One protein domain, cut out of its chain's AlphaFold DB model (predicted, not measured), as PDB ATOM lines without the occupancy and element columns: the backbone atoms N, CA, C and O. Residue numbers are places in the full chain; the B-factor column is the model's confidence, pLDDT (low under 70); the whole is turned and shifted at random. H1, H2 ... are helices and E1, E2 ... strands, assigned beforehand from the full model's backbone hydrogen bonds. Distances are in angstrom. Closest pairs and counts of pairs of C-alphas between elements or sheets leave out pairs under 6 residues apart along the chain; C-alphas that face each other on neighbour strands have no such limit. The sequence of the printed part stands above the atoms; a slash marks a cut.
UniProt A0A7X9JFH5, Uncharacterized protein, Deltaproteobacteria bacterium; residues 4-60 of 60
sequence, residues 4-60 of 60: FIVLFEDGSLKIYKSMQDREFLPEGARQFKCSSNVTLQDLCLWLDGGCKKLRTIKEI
ATOM      1  N   PHE A   4     -16.947  43.595  -6.699       86.00
ATOM      2  CA  PHE A   4     -17.750  42.908  -5.712       86.00
ATOM      3  C   PHE A   4     -18.388  41.702  -6.363       86.00
ATOM      4  O   PHE A   4     -18.795  41.743  -7.519       86.00
ATOM      5  N   ILE A   5     -18.448  40.616  -5.622       86.69
ATOM      6  CA  ILE A   5     -19.017  39.366  -6.078       86.69
ATOM      7  C   ILE A   5     -20.188  39.064  -5.174       86.69
ATOM      8  O   ILE A   5     -20.050  39.126  -3.960       86.69
ATOM      9  N   VAL A   6     -21.320  38.738  -5.770       87.88
ATOM     10  CA  VAL A   6     -22.502  38.281  -5.059       87.88
ATOM     11  C   VAL A   6     -22.718  36.831  -5.449       87.88
ATOM     12  O   VAL A   6     -22.904  36.530  -6.630       87.88
ATOM     13  N   LEU A   7     -22.652  35.950  -4.458       86.62
ATOM     14  CA  LEU A   7     -23.013  34.549  -4.573       86.62
ATOM     15  C   LEU A   7     -24.428  34.386  -4.025       86.62
ATOM     16  O   LEU A   7     -24.689  34.719  -2.870       86.62
ATOM     17  N   PHE A   8     -25.329  33.899  -4.861       85.12
ATOM     18  CA  PHE A   8     -26.710  33.626  -4.495       85.12
ATOM     19  C   PHE A   8     -26.839  32.184  -3.984       85.12
ATOM     20  O   PHE A   8     -26.027  31.326  -4.336       85.12
ATOM     21  N   GLU A   9     -27.851  31.902  -3.159       81.88
ATOM     22  CA  GLU A   9     -28.082  30.548  -2.624       81.88
ATOM     23  C   GLU A   9     -28.366  29.507  -3.710       81.88
ATOM     24  O   GLU A   9     -28.071  28.329  -3.524       81.88
ATOM     25  N   ASP A  10     -28.875  29.931  -4.869       82.06
ATOM     26  CA  ASP A  10     -29.099  29.041  -6.008       82.06
ATOM     27  C   ASP A  10     -27.792  28.588  -6.692       82.06
ATOM     28  O   ASP A  10     -27.819  27.774  -7.613       82.06
ATOM     29  N   GLY A  11     -26.638  29.094  -6.243       75.81
ATOM     30  CA  GLY A  11     -25.327  28.825  -6.830       75.81
ATOM     31  C   GLY A  11     -24.962  29.778  -7.967       75.81
ATOM     32  O   GLY A  11     -23.827  29.747  -8.449       75.81
ATOM     33  N   SER A  12     -25.876  30.666  -8.371       83.00
ATOM     34  CA  SER A  12     -25.561  31.755  -9.289       83.00
ATOM     35  C   SER A  12     -24.586  32.754  -8.675       83.00
ATOM     36  O   SER A  12     -24.564  33.031  -7.477       83.00
ATOM     37  N   LEU A  13     -23.799  33.362  -9.553       83.75
ATOM     38  CA  LEU A  13     -22.759  34.328  -9.238       83.75
ATOM     39  C   LEU A  13     -22.977  35.570 -10.100       83.75
ATOM     40  O   LEU A  13     -23.087  35.465 -11.323       83.75
ATOM     41  N   LYS A  14     -22.934  36.759  -9.494       86.56
ATOM     42  CA  LYS A  14     -22.838  38.025 -10.234       86.56
ATOM     43  C   LYS A  14     -21.650  38.853  -9.778       86.56
ATOM     44  O   LYS A  14     -21.350  38.945  -8.591       86.56
ATOM     45  N   ILE A  15     -20.992  39.486 -10.745       85.19
ATOM     46  CA  ILE A  15     -19.849  40.370 -10.516       85.19
ATOM     47  C   ILE A  15     -20.298  41.809 -10.759       85.19
ATOM     48  O   ILE A  15     -20.805  42.148 -11.827       85.19
ATOM     49  N   TYR A  16     -20.072  42.661  -9.771       85.62
ATOM     50  CA  TYR A  16     -20.427  44.070  -9.761       85.62
ATOM     51  C   TYR A  16     -19.172  44.930  -9.656       85.62
ATOM     52  O   TYR A  16     -18.218  44.599  -8.955       85.62
ATOM     53  N   LYS A  17     -19.168  46.086 -10.321       83.69
ATOM     54  CA  LYS A  17     -18.083  47.072 -10.174       83.69
ATOM     55  C   LYS A  17     -18.190  47.883  -8.876       83.69
ATOM     56  O   LYS A  17     -17.202  48.471  -8.450       83.69
ATOM     57  N   SER A  18     -19.360  47.870  -8.243       84.62
ATOM     58  CA  SER A  18     -19.677  48.635  -7.036       84.62
ATOM     59  C   SER A  18     -20.294  47.734  -5.974       84.62
ATOM     60  O   SER A  18     -20.891  46.705  -6.300       84.62
ATOM     61  N   MET A  19     -20.148  48.131  -4.710       84.12
ATOM     62  CA  MET A  19     -20.781  47.441  -3.591       84.12
ATOM     63  C   MET A  19     -22.293  47.441  -3.814       84.12
ATOM     64  O   MET A  19     -22.860  48.477  -4.145       84.12
ATOM     65  N   GLN A  20     -22.913  46.269  -3.721       84.12
ATOM     66  CA  GLN A  20     -24.362  46.154  -3.638       84.12
ATOM     67  C   GLN A  20     -24.790  46.358  -2.189       84.12
ATOM     68  O   GLN A  20     -24.106  45.901  -1.274       84.12
ATOM     69  N   ASP A  21     -25.893  47.065  -2.003       79.31
ATOM     70  CA  ASP A  21     -26.532  47.199  -0.704       79.31
ATOM     71  C   ASP A  21     -27.230  45.889  -0.349       79.31
ATOM     72  O   ASP A  21     -27.918  45.290  -1.181       79.31
ATOM     73  N   ARG A  22     -27.062  45.448   0.902       71.31
ATOM     74  CA  ARG A  22     -27.669  44.203   1.399       71.31
ATOM     75  C   ARG A  22     -29.193  44.213   1.290       71.31
ATOM     76  O   ARG A  22     -29.775  43.149   1.157       71.31
ATOM     77  N   GLU A  23     -29.821  45.387   1.280       75.25
ATOM     78  CA  GLU A  23     -31.270  45.544   1.101       75.25
ATOM     79  C   GLU A  23     -31.756  45.146  -0.304       75.25
ATOM     80  O   GLU A  23     -32.913  44.772  -0.474       75.25
ATOM     81  N   PHE A  24     -30.877  45.195  -1.311       76.00
ATOM     82  CA  PHE A  24     -31.178  44.753  -2.679       76.00
ATOM     83  C   PHE A  24     -30.708  43.324  -2.949       76.00
ATOM     84  O   PHE A  24     -30.961  42.779  -4.028       76.00
ATOM     85  N   LEU A  25     -29.988  42.729  -2.001       78.62
ATOM     86  CA  LEU A  25     -29.551  41.352  -2.094       78.62
ATOM     87  C   LEU A  25     -30.650  40.448  -1.535       78.62
ATOM     88  O   LEU A  25     -31.184  40.725  -0.463       78.62
ATOM     89  N   PRO A  26     -31.011  39.373  -2.250       77.50
ATOM     90  CA  PRO A  26     -31.962  38.413  -1.724       77.50
ATOM     91  C   PRO A  26     -31.414  37.773  -0.445       77.50
ATOM     92  O   PRO A  26     -30.197  37.666  -0.254       77.50
ATOM     93  N   GLU A  27     -32.327  37.354   0.426       77.94
ATOM     94  CA  GLU A  27     -31.991  36.671   1.673       77.94
ATOM     95  C   GLU A  27     -31.086  35.463   1.376       77.94
ATOM     96  O   GLU A  27     -31.314  34.735   0.414       77.94
ATOM     97  N   GLY A  28     -29.995  35.323   2.135       79.00
ATOM     98  CA  GLY A  28     -28.996  34.266   1.929       79.00
ATOM     99  C   GLY A  28     -27.896  34.575   0.903       79.00
ATOM    100  O   GLY A  28     -26.888  33.862   0.864       79.00
ATOM    101  N   ALA A  29     -28.004  35.658   0.123       82.94
ATOM    102  CA  ALA A  29     -26.924  36.065  -0.773       82.94
ATOM    103  C   ALA A  29     -25.690  36.547   0.007       82.94
ATOM    104  O   ALA A  29     -25.765  37.383   0.910       82.94
ATOM    105  N   ARG A  30     -24.522  36.039  -0.383       85.69
ATOM    106  CA  ARG A  30     -23.229  36.392   0.206       85.69
ATOM    107  C   ARG A  30     -22.476  37.333  -0.703       85.69
ATOM    108  O   ARG A  30     -22.327  37.072  -1.896       85.69
ATOM    109  N   GLN A  31     -21.957  38.406  -0.126       86.19
ATOM    110  CA  GLN A  31     -21.191  39.390  -0.865       86.19
ATOM    111  C   GLN A  31     -19.723  39.345  -0.475       86.19
ATOM    112  O   GLN A  31     -19.356  39.283   0.694       86.19
ATOM    113  N   PHE A  32     -18.872  39.440  -1.484       85.56
ATOM    114  CA  PHE A  32     -17.437  39.422  -1.333       85.56
ATOM    115  C   PHE A  32     -16.811  40.621  -2.032       85.56
ATOM    116  O   PHE A  32     -17.239  41.039  -3.108       85.56
ATOM    117  N   LYS A  33     -15.752  41.161  -1.441       84.62
ATOM    118  CA  LYS A  33     -14.904  42.195  -2.020       84.62
ATOM    119  C   LYS A  33     -13.649  41.571  -2.606       84.62
ATOM    120  O   LYS A  33     -12.838  41.002  -1.874       84.62
ATOM    121  N   CYS A  34     -13.441  41.782  -3.898       83.00
ATOM    122  CA  CYS A  34     -12.168  41.562  -4.564       83.00
ATOM    123  C   CYS A  34     -11.356  42.851  -4.557       83.00
ATOM    124  O   CYS A  34     -11.758  43.866  -5.128       83.00
ATOM    125  N   SER A  35     -10.185  42.795  -3.925       72.62
ATOM    126  CA  SER A  35      -9.272  43.945  -3.830       72.62
ATOM    127  C   SER A  35      -8.168  43.936  -4.901       72.62
ATOM    128  O   SER A  35      -7.282  44.786  -4.882       72.62
ATOM    129  N   SER A  36      -8.173  42.970  -5.825       71.25
ATOM    130  CA  SER A  36      -7.145  42.821  -6.868       71.25
ATOM    131  C   SER A  36      -7.728  42.241  -8.154       71.25
ATOM    132  O   SER A  36      -8.856  41.756  -8.149       71.25
ATOM    133  N   ASN A  37      -6.951  42.273  -9.243       70.62
ATOM    134  CA  ASN A  37      -7.288  41.591 -10.494       70.62
ATOM    135  C   ASN A  37      -7.327  40.076 -10.261       70.62
ATOM    136  O   ASN A  37      -6.304  39.405 -10.341       70.62
ATOM    137  N   VAL A  38      -8.507  39.557  -9.939       72.38
ATOM    138  CA  VAL A  38      -8.789  38.121  -9.911       72.38
ATOM    139  C   VAL A  38      -9.286  37.732 -11.297       72.38
ATOM    140  O   VAL A  38     -10.181  38.387 -11.835       72.38
ATOM    141  N   THR A  39      -8.687  36.708 -11.901       80.50
ATOM    142  CA  THR A  39      -9.154  36.212 -13.199       80.50
ATOM    143  C   THR A  39     -10.435  35.392 -13.026       80.50
ATOM    144  O   THR A  39     -10.720  34.884 -11.941       80.50
ATOM    145  N   LEU A  40     -11.215  35.217 -14.100       77.38
ATOM    146  CA  LEU A  40     -12.368  34.303 -14.077       77.38
ATOM    147  C   LEU A  40     -11.957  32.875 -13.689       77.38
ATOM    148  O   LEU A  40     -12.727  32.171 -13.044       77.38
ATOM    149  N   GLN A  41     -10.739  32.464 -14.050       80.50
ATOM    150  CA  GLN A  41     -10.211  31.137 -13.756       80.50
ATOM    151  C   GLN A  41      -9.909  30.973 -12.261       80.50
ATOM    152  O   GLN A  41     -10.350  29.995 -11.662       80.50
ATOM    153  N   ASP A  42      -9.267  31.964 -11.633       79.56
ATOM    154  CA  ASP A  42      -9.093  32.011 -10.173       79.56
ATOM    155  C   ASP A  42     -10.439  31.993  -9.443       79.56
ATOM    156  O   ASP A  42     -10.599  31.300  -8.440       79.56
ATOM    157  N   LEU A  43     -11.424  32.735  -9.961       78.62
ATOM    158  CA  LEU A  43     -12.767  32.775  -9.390       78.62
ATOM    159  C   LEU A  43     -13.457  31.413  -9.451       78.62
ATOM    160  O   LEU A  43     -14.082  30.989  -8.483       78.62
ATOM    161  N   CYS A  44     -13.327  30.731 -10.587       78.12
ATOM    162  CA  CYS A  44     -13.897  29.414 -10.812       78.12
ATOM    163  C   CYS A  44     -13.261  28.378  -9.873       78.12
ATOM    164  O   CYS A  44     -13.976  27.667  -9.176       78.12
ATOM    165  N   LEU A  45     -11.929  28.388  -9.748       81.81
ATOM    166  CA  LEU A  45     -11.200  27.553  -8.784       81.81
ATOM    167  C   LEU A  45     -11.571  27.866  -7.327       81.81
ATOM    168  O   LEU A  45     -11.568  26.982  -6.471       81.81
ATOM    169  N   TRP A  46     -11.882  29.125  -7.018       81.44
ATOM    170  CA  TRP A  46     -12.312  29.536  -5.684       81.44
ATOM    171  C   TRP A  46     -13.726  29.073  -5.344       81.44
ATOM    172  O   TRP A  46     -13.937  28.607  -4.223       81.44
ATOM    173  N   LEU A  47     -14.660  29.162  -6.293       79.06
ATOM    174  CA  LEU A  47     -16.014  28.624  -6.148       79.06
ATOM    175  C   LEU A  47     -15.981  27.104  -5.975       79.06
ATOM    176  O   LEU A  47     -16.554  26.595  -5.015       79.06
ATOM    177  N   ASP A  48     -15.240  26.404  -6.837       79.75
ATOM    178  CA  ASP A  48     -15.064  24.946  -6.783       79.75
ATOM    179  C   ASP A  48     -14.410  24.503  -5.460       79.75
ATOM    180  O   ASP A  48     -14.819  23.542  -4.814       79.75
ATOM    181  N   GLY A  49     -13.463  25.304  -4.959       74.88
ATOM    182  CA  GLY A  49     -12.822  25.124  -3.657       74.88
ATOM    183  C   GLY A  49     -13.667  25.521  -2.437       74.88
ATOM    184  O   GLY A  49     -13.109  25.630  -1.338       74.88
ATOM    185  N   GLY A  50     -14.967  25.792  -2.599       72.06
ATOM    186  CA  GLY A  50     -15.882  26.122  -1.502       72.06
ATOM    187  C   GLY A  50     -15.612  27.483  -0.861       72.06
ATOM    188  O   GLY A  50     -15.754  27.640   0.351       72.06
ATOM    189  N   CYS A  51     -15.174  28.458  -1.657       70.00
ATOM    190  CA  CYS A  51     -14.896  29.832  -1.241       70.00
ATOM    191  C   CYS A  51     -13.743  30.006  -0.223       70.00
ATOM    192  O   CYS A  51     -13.633  31.053   0.414       70.00
ATOM    193  N   LYS A  52     -12.841  29.022  -0.058       62.56
ATOM    194  CA  LYS A  52     -11.849  29.008   1.046       62.56
ATOM    195  C   LYS A  52     -10.397  29.370   0.697       62.56
ATOM    196  O   LYS A  52      -9.556  29.373   1.593       62.56
ATOM    197  N   LYS A  53     -10.056  29.673  -0.564       61.28
ATOM    198  CA  LYS A  53      -8.635  29.727  -0.996       61.28
ATOM    199  C   LYS A  53      -8.096  31.050  -1.551       61.28
ATOM    200  O   LYS A  53      -6.884  31.155  -1.724       61.28
ATOM    201  N   LEU A  54      -8.916  32.078  -1.764       66.38
ATOM    202  CA  LEU A  54      -8.419  33.373  -2.244       66.38
ATOM    203  C   LEU A  54      -8.364  34.390  -1.106       66.38
ATOM    204  O   LEU A  54      -9.379  34.965  -0.733       66.38
ATOM    205  N   ARG A  55      -7.155  34.677  -0.598       64.94
ATOM    206  CA  ARG A  55      -6.919  35.752   0.396       64.94
ATOM    207  C   ARG A  55      -7.384  37.132  -0.090       64.94
ATOM    208  O   ARG A  55      -7.596  38.040   0.710       64.94
ATOM    209  N   THR A  56      -7.501  37.284  -1.403       68.31
ATOM    210  CA  THR A  56      -7.902  38.494  -2.122       68.31
ATOM    211  C   THR A  56      -9.409  38.734  -2.132       68.31
ATOM    212  O   THR A  56      -9.823  39.871  -2.375       68.31
ATOM    213  N   ILE A  57     -10.201  37.688  -1.871       73.81
ATOM    214  CA  ILE A  57     -11.661  37.725  -1.794       73.81
ATOM    215  C   ILE A  57     -12.046  37.689  -0.319       73.81
ATOM    216  O   ILE A  57     -11.797  36.705   0.371       73.81
ATOM    217  N   LYS A  58     -12.624  38.781   0.179       76.50
ATOM    218  CA  LYS A  58     -13.090  38.877   1.569       76.50
ATOM    219  C   LYS A  58     -14.599  39.009   1.598       76.50
ATOM    220  O   LYS A  58     -15.125  39.862   0.894       76.50
ATOM    221  N   GLU A  59     -15.269  38.192   2.398       78.19
ATOM    222  CA  GLU A  59     -16.697  38.362   2.681       78.19
ATOM    223  C   GLU A  59     -16.924  39.708   3.392       78.19
ATOM    224  O   GLU A  59     -16.073  40.134   4.184       78.19
ATOM    225  N   ILE A  60     -18.013  40.400   3.045       74.94
ATOM    226  CA  ILE A  60     -18.443  41.670   3.654       74.94
ATOM    227  C   ILE A  60     -19.716  41.432   4.446       74.94
ATOM    228  O   ILE A  60     -20.667  40.854   3.870       74.94
TER     229      ILE A  60
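AT A GLANCE: This is residues 4 to 60 of the 60 residues of an uncharacterized protein of Deltaproteobacteria bacterium (UniProt A0A7X9JFH5). A small, twisted antiparallel sheet, E2-E1-E3-E4, has one helix, H1, towards one end and the long loop of residues 17 to 29 bulging out at the opposite end. The 57 printed residues, in the order E1, E2, E3, H1, E4, are of mixed class, under half in named elements. The whole is compact, with a radius of gyration of the C-alphas of 10.7 A and spans of 28 by 22 by 15 A.

HOW THE PARTS SIT: Inner strands E1, residues 4 to 7, and E3, residues 30 to 34, are antiparallel, with N 5 and O 32 2.8 A apart. Edge strand E2, residues 13 to 16, forms a hairpin with E1: N 6 to O 14, 2.8 A. Edge strand E4, residues 57 to 59, is antiparallel to E3: N 33 to O 58, 2.7 A. H1, residues 40 to 48, only grazes the sheet, with residues 43 to 47; its O i to N i+4 pairs are within hydrogen-bond range.

IN THESE COORDINATES: E1 begins at C-alpha 4, (-17.750, 42.908, -5.712). First to last C-alpha, E3 measures 13.1 A and H1 12.2 A. E4 ends at C-alpha 59, (-16.697, 38.362, 2.681).

THE WHOLE: The farthest C-alphas, Glu 23 and Gln 41, are 29.5 A apart. The printed part has no cut; E2 to E3 is a long link. Residues 52 to 56 have pLDDT under 70.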